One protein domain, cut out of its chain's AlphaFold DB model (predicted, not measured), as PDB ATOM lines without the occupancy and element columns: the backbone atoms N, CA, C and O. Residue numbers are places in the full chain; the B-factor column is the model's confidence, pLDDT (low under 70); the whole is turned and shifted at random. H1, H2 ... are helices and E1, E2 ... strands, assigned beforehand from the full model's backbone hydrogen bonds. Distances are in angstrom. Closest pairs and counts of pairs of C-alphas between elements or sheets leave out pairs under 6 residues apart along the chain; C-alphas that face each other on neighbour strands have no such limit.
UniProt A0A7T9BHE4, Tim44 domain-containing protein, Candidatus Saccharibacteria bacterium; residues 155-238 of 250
ATOM      1  N   ASP A 155      -8.685 -36.140  80.675       77.75
ATOM      2  CA  ASP A 155      -9.919 -35.850  81.410       77.75
ATOM      3  C   ASP A 155      -9.719 -35.998  82.921       77.75
ATOM      4  O   ASP A 155      -9.667 -37.103  83.473       77.75
ATOM      5  N   ILE A 156      -9.647 -34.862  83.615       78.12
ATOM      6  CA  ILE A 156      -9.481 -34.823  85.070       78.12
ATOM      7  C   ILE A 156     -10.668 -35.423  85.832       78.12
ATOM      8  O   ILE A 156     -10.482 -35.875  86.960       78.12
ATOM      9  N   GLY A 157     -11.856 -35.493  85.222       80.06
ATOM     10  CA  GLY A 157     -13.017 -36.165  85.804       80.06
ATOM     11  C   GLY A 157     -12.809 -37.672  85.987       80.06
ATOM     12  O   GLY A 157     -13.482 -38.291  86.808       80.06
ATOM     13  N   THR A 158     -11.838 -38.259  85.277       81.69
ATOM     14  CA  THR A 158     -11.476 -39.682  85.390       81.69
ATOM     15  C   THR A 158     -10.344 -39.956  86.383       81.69
ATOM     16  O   THR A 158      -9.962 -41.117  86.573       81.69
ATOM     17  N   GLN A 159      -9.809 -38.908  87.025       88.00
ATOM     18  CA  GLN A 159      -8.707 -39.030  87.971       88.00
ATOM     19  C   GLN A 159      -9.121 -39.827  89.213       88.00
ATOM     20  O   GLN A 159     -10.115 -39.535  89.878       88.00
ATOM     21  N   ARG A 160      -8.277 -40.785  89.587       87.75
ATOM     22  CA  ARG A 160      -8.398 -41.564  90.815       87.75
ATOM     23  C   ARG A 160      -7.502 -41.018  91.919       87.75
ATOM     24  O   ARG A 160      -6.287 -41.211  91.904       87.75
ATOM     25  N   ALA A 161      -8.116 -40.363  92.904       89.00
ATOM     26  CA  ALA A 161      -7.408 -39.760  94.036       89.00
ATOM     27  C   ALA A 161      -6.583 -40.777  94.843       89.00
ATOM     28  O   ALA A 161      -5.494 -40.459  95.312       89.00
ATOM     29  N   ASP A 162      -7.063 -42.012  94.966       89.00
ATOM     30  CA  ASP A 162      -6.361 -43.085  95.665       89.00
ATOM     31  C   ASP A 162      -5.091 -43.536  94.930       89.00
ATOM     32  O   ASP A 162      -4.075 -43.775  95.576       89.00
ATOM     33  N   MET A 163      -5.096 -43.568  93.593       91.69
ATOM     34  CA  MET A 163      -3.898 -43.890  92.805       91.69
ATOM     35  C   MET A 163      -2.870 -42.755  92.835       91.69
ATOM     36  O   MET A 163      -1.671 -43.014  92.933       91.69
ATOM     37  N   VAL A 164      -3.330 -41.499  92.825       89.62
ATOM     38  CA  VAL A 164      -2.468 -40.324  93.044       89.62
ATOM     39  C   VAL A 164      -1.811 -40.397  94.422       89.62
ATOM     40  O   VAL A 164      -0.596 -40.213  94.541       89.62
ATOM     41  N   LYS A 165      -2.607 -40.684  95.460       89.38
ATOM     42  CA  LYS A 165      -2.112 -40.821  96.829       89.38
ATOM     43  C   LYS A 165      -1.106 -41.965  96.928       89.38
ATOM     44  O   LYS A 165      -0.009 -41.747  97.423       89.38
ATOM     45  N   PHE A 166      -1.433 -43.137  96.383       90.19
ATOM     46  CA  PHE A 166      -0.539 -44.293  96.364       90.19
ATOM     47  C   PHE A 166       0.802 -43.968  95.701       90.19
ATOM     48  O   PHE A 166       1.849 -44.277  96.267       90.19
ATOM     49  N   ALA A 167       0.788 -43.312  94.537       91.69
ATOM     50  CA  ALA A 167       2.018 -42.906  93.870       91.69
ATOM     51  C   ALA A 167       2.846 -41.955  94.744       91.69
ATOM     52  O   ALA A 167       4.043 -42.159  94.916       91.69
ATOM     53  N   THR A 168       2.189 -40.967  95.354       90.00
ATOM     54  CA  THR A 168       2.833 -39.976  96.229       90.00
ATOM     55  C   THR A 168       3.464 -40.631  97.458       90.00
ATOM     56  O   THR A 168       4.651 -40.436  97.713       90.00
ATOM     57  N   ASP A 169       2.696 -41.445  98.185       92.00
ATOM     58  CA  ASP A 169       3.141 -42.120  99.409       92.00
ATOM     59  C   ASP A 169       4.348 -43.039  99.147       92.00
ATOM     60  O   ASP A 169       5.222 -43.182  99.999       92.00
ATOM     61  N   ASN A 170       4.413 -43.638  97.952       89.69
ATOM     62  CA  ASN A 170       5.448 -44.601  97.571       89.69
ATOM     63  C   ASN A 170       6.551 -44.006  96.682       89.69
ATOM     64  O   ASN A 170       7.377 -44.754  96.162       89.69
ATOM     65  N   LYS A 171       6.588 -42.678  96.497       90.50
ATOM     66  CA  LYS A 171       7.571 -41.984  95.638       90.50
ATOM     67  C   LYS A 171       7.607 -42.528  94.197       90.50
ATOM     68  O   LYS A 171       8.658 -42.575  93.563       90.50
ATOM     69  N   LEU A 172       6.451 -42.948  93.691       91.25
ATOM     70  CA  LEU A 172       6.240 -43.357  92.307       91.25
ATOM     71  C   LEU A 172       5.691 -42.180  91.497       91.25
ATOM     72  O   LEU A 172       5.160 -41.206  92.036       91.25
ATOM     73  N   PHE A 173       5.761 -42.292  90.177       92.50
ATOM     74  CA  PHE A 173       5.224 -41.286  89.276       92.50
ATOM     75  C   PHE A 173       3.841 -41.668  88.791       92.50
ATOM     76  O   PHE A 173       3.610 -42.808  88.418       92.50
ATOM     77  N   TYR A 174       2.938 -40.696  88.737       90.56
ATOM     78  CA  TYR A 174       1.585 -40.880  88.222       90.56
ATOM     79  C   TYR A 174       1.384 -40.098  86.913       90.56
ATOM     80  O   TYR A 174       2.035 -39.076  86.660       90.56
ATOM     81  N   TYR A 175       0.491 -40.607  86.072       86.38
ATOM     82  CA  TYR A 175       0.060 -40.065  84.792       86.38
ATOM     83  C   TYR A 175      -1.448 -40.261  84.665       86.38
ATOM     84  O   TYR A 175      -1.968 -41.340  84.935       86.38
ATOM     85  N   LEU A 176      -2.166 -39.212  84.279       84.69
ATOM     86  CA  LEU A 176      -3.620 -39.297  84.183       84.69
ATOM     87  C   LEU A 176      -4.051 -40.088  82.946       84.69
ATOM     88  O   LEU A 176      -4.955 -40.912  83.041       84.69
ATOM     89  N   ASP A 177      -3.375 -39.860  81.827       82.06
ATOM     90  CA  ASP A 177      -3.722 -40.405  80.519       82.06
ATOM     91  C   ASP A 177      -2.451 -40.936  79.846       82.06
ATOM     92  O   ASP A 177      -1.494 -40.183  79.648       82.06
ATOM     93  N   MET A 178      -2.437 -42.239  79.549       81.19
ATOM     94  CA  MET A 178      -1.401 -42.894  78.742       81.19
ATOM     95  C   MET A 178      -1.946 -43.460  77.427       81.19
ATOM     96  O   MET A 178      -1.206 -44.116  76.682       81.19
ATOM     97  N   GLY A 179      -3.238 -43.255  77.154       81.94
ATOM     98  CA  GLY A 179      -3.949 -43.850  76.035       81.94
ATOM     99  C   GLY A 179      -3.670 -45.346  75.908       81.94
ATOM    100  O   GLY A 179      -3.839 -46.125  76.835       81.94
ATOM    101  N   TRP A 180      -3.196 -45.773  74.749       82.81
ATOM    102  CA  TRP A 180      -2.999 -47.186  74.413       82.81
ATOM    103  C   TRP A 180      -1.525 -47.608  74.392       82.81
ATOM    104  O   TRP A 180      -1.231 -48.765  74.083       82.81
ATOM    105  N   LEU A 181      -0.588 -46.703  74.691       85.81
ATOM    106  CA  LEU A 181       0.835 -46.918  74.412       85.81
ATOM    107  C   LEU A 181       1.401 -48.151  75.139       85.81
ATOM    108  O   LEU A 181       2.132 -48.961  74.562       85.81
ATOM    109  N   PHE A 182       0.991 -48.331  76.394       87.81
ATOM    110  CA  PHE A 182       1.440 -49.419  77.265       87.81
ATOM    111  C   PHE A 182       0.498 -50.627  77.269       87.81
ATOM    112  O   PHE A 182       0.664 -51.534  78.080       87.81
ATOM    113  N   LEU A 183      -0.486 -50.671  76.361       86.44
ATOM    114  CA  LEU A 183      -1.473 -51.749  76.312       86.44
ATOM    115  C   LEU A 183      -0.794 -53.089  76.015       86.44
ATOM    116  O   LEU A 183      -0.160 -53.218  74.964       86.44
ATOM    117  N   PRO A 184      -0.911 -54.118  76.870       82.31
ATOM    118  CA  PRO A 184      -0.366 -55.430  76.550       82.31
ATOM    119  C   PRO A 184      -0.992 -55.983  75.263       82.31
ATOM    120  O   PRO A 184      -2.205 -55.961  75.088       82.31
ATOM    121  N   SER A 185      -0.160 -56.483  74.346       77.00
ATOM    122  CA  SER A 185      -0.612 -57.038  73.055       77.00
ATOM    123  C   SER A 185      -1.103 -58.484  73.175       77.00
ATOM    124  O   SER A 185      -1.544 -59.076  72.194       77.00
ATOM    125  N   ARG A 186      -0.979 -59.082  74.365       73.50
ATOM    126  CA  ARG A 186      -1.284 -60.488  74.649       73.50
ATOM    127  C   ARG A 186      -1.931 -60.621  76.029       73.50
ATOM    128  O   ARG A 186      -1.786 -59.750  76.883       73.50
ATOM    129  N   GLY A 187      -2.581 -61.760  76.254       72.69
ATOM    130  CA  GLY A 187      -3.191 -62.138  77.531       72.69
ATOM    131  C   GLY A 187      -4.718 -62.094  77.490       72.69
ATOM    132  O   GLY A 187      -5.307 -61.206  76.878       72.69
ATOM    133  N   LYS A 188      -5.373 -63.050  78.167       74.06
ATOM    134  CA  LYS A 188      -6.845 -63.186  78.165       74.06
ATOM    135  C   LYS A 188      -7.563 -61.903  78.588       74.06
ATOM    136  O   LYS A 188      -8.577 -61.554  77.995       74.06
ATOM    137  N   LEU A 189      -7.015 -61.186  79.571       75.56
ATOM    138  CA  LEU A 189      -7.591 -59.939  80.076       75.56
ATOM    139  C   LEU A 189      -7.594 -58.815  79.025       75.56
ATOM    140  O   LEU A 189      -8.518 -58.005  78.976       75.56
ATOM    141  N   PHE A 190      -6.585 -58.806  78.153       80.81
ATOM    142  CA  PHE A 190      -6.383 -57.793  77.118       80.81
ATOM    143  C   PHE A 190      -6.840 -58.262  75.734       80.81
ATOM    144  O   PHE A 190      -6.646 -57.546  74.761       80.81
ATOM    145  N   GLY A 191      -7.494 -59.425  75.620       70.94
ATOM    146  CA  GLY A 191      -7.922 -59.984  74.330       70.94
ATOM    147  C   GLY A 191      -8.936 -59.119  73.568       70.94
ATOM    148  O   GLY A 191      -9.069 -59.259  72.359       70.94
ATOM    149  N   LYS A 192      -9.630 -58.204  74.262       75.44
ATOM    150  CA  LYS A 192     -10.501 -57.172  73.659       75.44
ATOM    151  C   LYS A 192      -9.818 -55.807  73.505       75.44
ATOM    152  O   LYS A 192     -10.450 -54.851  73.061       75.44
ATOM    153  N   GLY A 193      -8.564 -55.693  73.931       80.25
ATOM    154  CA  GLY A 193      -7.780 -54.474  73.832       80.25
ATOM    155  C   GLY A 193      -7.443 -54.180  72.376       80.25
ATOM    156  O   GLY A 193      -7.082 -55.071  71.612       80.25
ATOM    157  N   LYS A 194      -7.562 -52.913  71.992       83.69
ATOM    158  CA  LYS A 194      -7.229 -52.434  70.654       83.69
ATOM    159  C   LYS A 194      -6.419 -51.150  70.758       83.69
ATOM    160  O   LYS A 194      -6.878 -50.168  71.347       83.69
ATOM    161  N   PHE A 195      -5.225 -51.163  70.170       84.56
ATOM    162  CA  PHE A 195      -4.388 -49.974  70.075       84.56
ATOM    163  C   PHE A 195      -5.118 -48.857  69.317       84.56
ATOM    164  O   PHE A 195      -5.879 -49.115  68.383       84.56
ATOM    165  N   GLY A 196      -4.925 -47.618  69.758       80.00
ATOM    166  CA  GLY A 196      -5.619 -46.441  69.240       80.00
ATOM    167  C   GLY A 196      -6.915 -46.077  69.954       80.00
ATOM    168  O   GLY A 196      -7.341 -44.932  69.841       80.00
ATOM    169  N   VAL A 197      -7.562 -47.027  70.644       80.75
ATOM    170  CA  VAL A 197      -8.947 -46.841  71.130       80.75
ATOM    171  C   VAL A 197      -9.261 -47.446  72.501       80.75
ATOM    172  O   VAL A 197     -10.335 -47.190  73.033       80.75
ATOM    173  N   SER A 198      -8.403 -48.309  73.047       85.00
ATOM    174  CA  SER A 198      -8.507 -48.736  74.449       85.00
ATOM    175  C   SER A 198      -7.666 -47.823  75.327       85.00
ATOM    176  O   SER A 198      -6.604 -47.379  74.890       85.00
ATOM    177  N   ASP A 199      -8.108 -47.616  76.563       82.56
ATOM    178  CA  ASP A 199      -7.519 -46.609  77.442       82.56
ATOM    179  C   ASP A 199      -6.791 -47.252  78.624       82.56
ATOM    180  O   ASP A 199      -7.353 -48.072  79.360       82.56
ATOM    181  N   ILE A 200      -5.540 -46.841  78.804       86.00
ATOM    182  CA  ILE A 200      -4.733 -46.965  80.009       86.00
ATOM    183  C   ILE A 200      -4.627 -45.572  80.611       86.00
ATOM    184  O   ILE A 200      -3.897 -44.715  80.121       86.00
ATOM    185  N   ASN A 201      -5.336 -45.381  81.714       87.25
ATOM    186  CA  ASN A 201      -5.374 -44.127  82.459       87.25
ATOM    187  C   ASN A 201      -4.945 -44.370  83.902       87.25
ATOM    188  O   ASN A 201      -4.808 -45.519  84.338       87.25
ATOM    189  N   ASN A 202      -4.795 -43.295  84.670       89.19
ATOM    190  CA  ASN A 202      -4.396 -43.352  86.074       89.19
ATOM    191  C   ASN A 202      -3.120 -44.196  86.280       89.19
ATOM    192  O   ASN A 202      -3.038 -45.017  87.189       89.19
ATOM    193  N   TYR A 203      -2.161 -44.057  85.374       90.81
ATOM    194  CA  TYR A 203      -0.984 -44.900  85.284       90.81
ATOM    195  C   TYR A 203       0.083 -44.454  86.285       90.81
ATOM    196  O   TYR A 203       0.569 -43.328  86.240       90.81
ATOM    197  N   VAL A 204       0.450 -45.346  87.192       92.31
ATOM    198  CA  VAL A 204       1.521 -45.209  88.170       92.31
ATOM    199  C   VAL A 204       2.694 -46.059  87.712       92.31
ATOM    200  O   VAL A 204       2.507 -47.232  87.401       92.31
ATOM    201  N   VAL A 205       3.899 -45.501  87.718       93.75
ATOM    202  CA  VAL A 205       5.132 -46.201  87.359       93.75
ATOM    203  C   VAL A 205       6.278 -45.799  88.271       93.75
ATOM    204  O   VAL A 205       6.398 -44.650  88.693       93.75
ATOM    205  N   GLY A 206       7.151 -46.754  88.561       93.69
ATOM    206  CA  GLY A 206       8.397 -46.500  89.264       93.69
ATOM    207  C   GLY A 206       9.177 -47.781  89.484       93.69
ATOM    208  O   GLY A 206       9.003 -48.763  88.759       93.69
ATOM    209  N   LYS A 207      10.047 -47.761  90.491       90.88
ATOM    210  CA  LYS A 207      10.919 -48.881  90.829       90.88
ATOM    211  C   LYS A 207      10.597 -49.426  92.208       90.88
ATOM    212  O   LYS A 207      10.457 -48.664  93.158       90.88
ATOM    213  N   TRP A 208      10.559 -50.750  92.311       85.00
ATOM    214  CA  TRP A 208      10.632 -51.459  93.583       85.00
ATOM    215  C   TRP A 208      11.879 -52.341  93.563       85.00
ATOM    216  O   TRP A 208      11.922 -53.369  92.889       85.00
ATOM    217  N   GLY A 209      12.935 -51.901  94.254       86.44
ATOM    218  CA  GLY A 209      14.272 -52.461  94.047       86.44
ATOM    219  C   GLY A 209      14.722 -52.240  92.599       86.44
ATOM    220  O   GLY A 209      14.689 -51.115  92.104       86.44
ATOM    221  N   SER A 210      15.106 -53.309  91.901       85.00
ATOM    222  CA  SER A 210      15.478 -53.260  90.479       85.00
ATOM    223  C   SER A 210      14.287 -53.384  89.518       85.00
ATOM    224  O   SER A 210      14.437 -53.114  88.323       85.00
ATOM    225  N   TYR A 211      13.103 -53.759  90.013       87.50
ATOM    226  CA  TYR A 211      11.953 -54.085  89.173       87.50
ATOM    227  C   TYR A 211      11.122 -52.854  88.826       87.50
ATOM    228  O   TYR A 211      10.794 -52.039  89.689       87.50
ATOM    229  N   LEU A 212      10.731 -52.753  87.555       90.88
ATOM    230  CA  LEU A 212       9.746 -51.779  87.103       90.88
ATOM    231  C   LEU A 212       8.350 -52.219  87.566       90.88
ATOM    232  O   LEU A 212       7.886 -53.309  87.221       90.88
ATOM    233  N   VAL A 213       7.679 -51.356  88.324       91.56
ATOM    234  CA  VAL A 213       6.294 -51.543  88.776       91.56
ATOM    235  C   VAL A 213       5.370 -50.605  88.020       91.56
ATOM    236  O   VAL A 213       5.708 -49.441  87.808       91.56
ATOM    237  N   GLN A 214       4.208 -51.113  87.611       91.88
ATOM    238  CA  GLN A 214       3.188 -50.368  86.883       91.88
ATOM    239  C   GLN A 214       1.805 -50.670  87.469       91.88
ATOM    240  O   GLN A 214       1.432 -51.834  87.607       91.88
ATOM    241  N   PHE A 215       1.021 -49.636  87.764       92.00
ATOM    242  CA  PHE A 215      -0.383 -49.765  88.163       92.00
ATOM    243  C   PHE A 215      -1.228 -48.859  87.296       92.00
ATOM    244  O   PHE A 215      -0.877 -47.703  87.121       92.00
ATOM    245  N   TYR A 216      -2.341 -49.332  86.757       91.62
ATOM    246  CA  TYR A 216      -3.159 -48.491  85.891       91.62
ATOM    247  C   TYR A 216      -4.602 -48.940  85.836       91.62
ATOM    248  O   TYR A 216      -4.926 -50.097  86.086       91.62
ATOM    249  N   THR A 217      -5.480 -48.016  85.472       90.94
ATOM    250  CA  THR A 217      -6.838 -48.362  85.065       90.94
ATOM    251  C   THR A 217      -6.860 -48.719  83.588       90.94
ATOM    252  O   THR A 217      -6.295 -47.992  82.777       90.94
ATOM    253  N   TYR A 218      -7.520 -49.820  83.242       89.62
ATOM    254  CA  TYR A 218      -7.713 -50.276  81.872       89.62
ATOM    255  C   TYR A 218      -9.200 -50.294  81.517       89.62
ATOM    256  O   TYR A 218     -10.020 -50.868  82.244       89.62
ATOM    257  N   LYS A 219      -9.534 -49.711  80.364       87.75
ATOM    258  CA  LYS A 219     -10.853 -49.816  79.744       87.75
ATOM    259  C   LYS A 219     -10.717 -50.359  78.323       87.75
ATOM    260  O   LYS A 219     -10.115 -49.735  77.453       87.75
ATOM    261  N   ALA A 220     -11.302 -51.533  78.094       85.44
ATOM    262  CA  ALA A 220     -11.352 -52.137  76.768       85.44
ATOM    263  C   ALA A 220     -12.242 -51.323  75.818       85.44
ATOM    264  O   ALA A 220     -13.277 -50.784  76.227       85.44
ATOM    265  N   TYR A 221     -11.877 -51.309  74.538       81.75
ATOM    266  CA  TYR A 221     -12.685 -50.693  73.492       81.75
ATOM    267  C   TYR A 221     -14.121 -51.240  73.470       81.75
ATOM    268  O   TYR A 221     -14.344 -52.446  73.584       81.75
ATOM    269  N   GLY A 222     -15.101 -50.340  73.332       78.06
ATOM    270  CA  GLY A 222     -16.524 -50.688  73.269       78.06
ATOM    271  C   GLY A 222     -17.117 -51.219  74.580       78.06
ATOM    272  O   GLY A 222     -18.278 -51.617  74.604       78.06
ATOM    273  N   SER A 223     -16.353 -51.235  75.677       80.62
ATOM    274  CA  SER A 223     -16.856 -51.679  76.974       80.62
ATOM    275  C   SER A 223     -17.654 -50.577  77.672       80.62
ATOM    276  O   SER A 223     -17.148 -49.479  77.916       80.62
ATOM    277  N   SER A 224     -18.887 -50.901  78.064       78.31
ATOM    278  CA  SER A 224     -19.702 -50.095  78.983       78.31
ATOM    279  C   SER A 224     -19.348 -50.329  80.458       78.31
ATOM    280  O   SER A 224     -19.841 -49.620  81.332       78.31
ATOM    281  N   SER A 225     -18.493 -51.316  80.752       80.19
ATOM    282  CA  SER A 225     -18.083 -51.630  82.123       80.19
ATOM    283  C   SER A 225     -17.143 -50.570  82.692       80.19
ATOM    284  O   SER A 225     -16.433 -49.871  81.960       80.19
ATOM    285  N   LYS A 226     -17.110 -50.477  84.027       82.88
ATOM    286  CA  LYS A 226     -16.146 -49.629  84.735       82.88
ATOM    287  C   LYS A 226     -14.708 -50.068  84.401       82.88
ATOM    288  O   LYS A 226     -14.475 -51.271  84.263       82.88
ATOM    289  N   PRO A 227     -13.752 -49.125  84.292       84.88
ATOM    290  CA  PRO A 227     -12.341 -49.467  84.161       84.88
ATOM    291  C   PRO A 227     -11.887 -50.378  85.304       84.88
ATOM    292  O   PRO A 227     -12.272 -50.172  86.458       84.88
ATOM    293  N   ILE A 228     -11.057 -51.366  84.987       86.69
ATOM    294  CA  ILE A 228     -10.467 -52.272  85.980       86.69
ATOM    295  C   ILE A 228      -9.067 -51.798  86.355       86.69
ATOM    296  O   ILE A 228      -8.374 -51.220  85.524       86.69
ATOM    297  N   VAL A 229      -8.639 -52.042  87.594       86.69
ATOM    298  CA  VAL A 229      -7.265 -51.748  88.025       86.69
ATOM    299  C   VAL A 229      -6.373 -52.940  87.708       86.69
ATOM    300  O   VAL A 229      -6.694 -54.074  88.058       86.69
ATOM    301  N   ILE A 230      -5.247 -52.666  87.066       86.12
ATOM    302  CA  ILE A 230      -4.193 -53.618  86.742       86.12
ATOM    303  C   ILE A 230      -2.965 -53.288  87.582       86.12
ATOM    304  O   ILE A 230      -2.591 -52.124  87.709       86.12
ATOM    305  N   SER A 231      -2.326 -54.328  88.115       83.38
ATOM    306  CA  SER A 231      -0.992 -54.273  88.710       83.38
ATOM    307  C   SER A 231      -0.064 -55.154  87.885       83.38
ATOM    308  O   SER A 231      -0.371 -56.324  87.650       83.38
ATOM    309  N   GLN A 232       1.062 -54.604  87.447       82.00
ATOM    310  CA  GLN A 232       2.038 -55.284  86.608       82.00
ATOM    311  C   GLN A 232       3.450 -55.060  87.153       82.00
ATOM    312  O   GLN A 232       3.883 -53.930  87.372       82.00
ATOM    313  N   LEU A 233       4.176 -56.161  87.344       81.94
ATOM    314  CA  LEU A 233       5.572 -56.178  87.769       81.94
ATOM    315  C   LEU A 233       6.427 -56.733  86.625       81.94
ATOM    316  O   LEU A 233       6.166 -57.834  86.135       81.94
ATOM    317  N   ALA A 234       7.435 -55.977  86.191       78.12
ATOM    318  CA  ALA A 234       8.407 -56.454  85.215       78.12
ATOM    319  C   ALA A 234       9.456 -57.318  85.921       78.12
ATOM    320  O   ALA A 234      10.400 -56.820  86.532       78.12
ATOM    321  N   VAL A 235       9.255 -58.626  85.844       70.25
ATOM    322  CA  VAL A 235      10.132 -59.656  86.405       70.25
ATOM    323  C   VAL A 235      11.046 -60.233  85.318       70.25
ATOM    324  O   VAL A 235      10.638 -60.310  84.155       70.25
ATOM    325  N   PRO A 236      12.286 -60.636  85.650       64.06
ATOM    326  CA  PRO A 236      13.195 -61.262  84.701       64.06
ATOM    327  C   PRO A 236      12.579 -62.545  84.137       64.06
ATOM    328  O   PRO A 236      11.911 -63.296  84.841       64.06
ATOM    329  N   LYS A 237      12.832 -62.812  82.848       59.91
ATOM    330  CA  LYS A 237      12.349 -64.032  82.171       59.91
ATOM    331  C   LYS A 237      12.947 -65.314  82.767       59.91
ATOM    332  O   LYS A 237      12.358 -66.378  82.610       59.91
ATOM    333  N   SER A 238      14.103 -65.214  83.425       55.50
ATOM    334  CA  SER A 238      14.773 -66.321  84.101       55.50
ATOM    335  C   SER A 238      14.796 -66.078  85.605       55.50
ATOM    336  O   SER A 238      15.304 -65.062  86.072       55.50
TER     337      SER A 238
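This is residues 155 to 238 of the 250 residues of the protein "Tim44 domain-containing protein" of Candidatus Saccharibacteria bacterium (UniProt A0A7T9BHE4). A twisted sheet of four strands has one short helix, H1, over one face, running along the strands, while a large loop, residues 178 to 198, lies away from H1. The 84 printed residues include, in chain order, H1 E1 E2 E3 E4; the sheet's order is E1 E2 E3 E4, antiparallel. The class is mixed, with under half of the residues in named elements. The whole is compact, radius of gyration of the C-alphas 13.0 A, and flat, spanning 37 by 37 by 18 A.

E2, residues 199 to 208, spans 24.8 A and bends by 65 degrees at residue 202. E3, residues 211 to 219, spans 25.0 A; E1, residues 173 to 177, 12.5 A; E4, residues 228 to 233, 16.6 A, ending at C-alpha 233 (5.572, -56.178, 87.769). H1, residues 161 to 169, spans 12.1 A from C-alpha 161 (-7.408, -39.760, 94.036).

The strands form a meander, each the antiparallel neighbour of the one before. N 204 and O 215 of E2 and E3 are 2.7 A apart, N 175 and O 203 of E1 and E2 2.7 A, N 214 and O 232 of E3 and E4 2.8 A, within hydrogen-bond range. H1 is on the sheet at a height of 9.0 A, over E2 and only just over E1, with 3 C-alphas there; the closest C-alphas of H1 and E2, Ala 167 and Val 204, are 6.2 A apart. In H1 every O i to N i+4 pair is within hydrogen-bond range. E1 and E4 are apart.

The C-alphas farthest apart, of Gly 157 and Ser 238, are 41.0 A apart. The printed part has no cut. The link E1 to E2 is long, 21 residues. Residues 236 to 238 have pLDDT under 70.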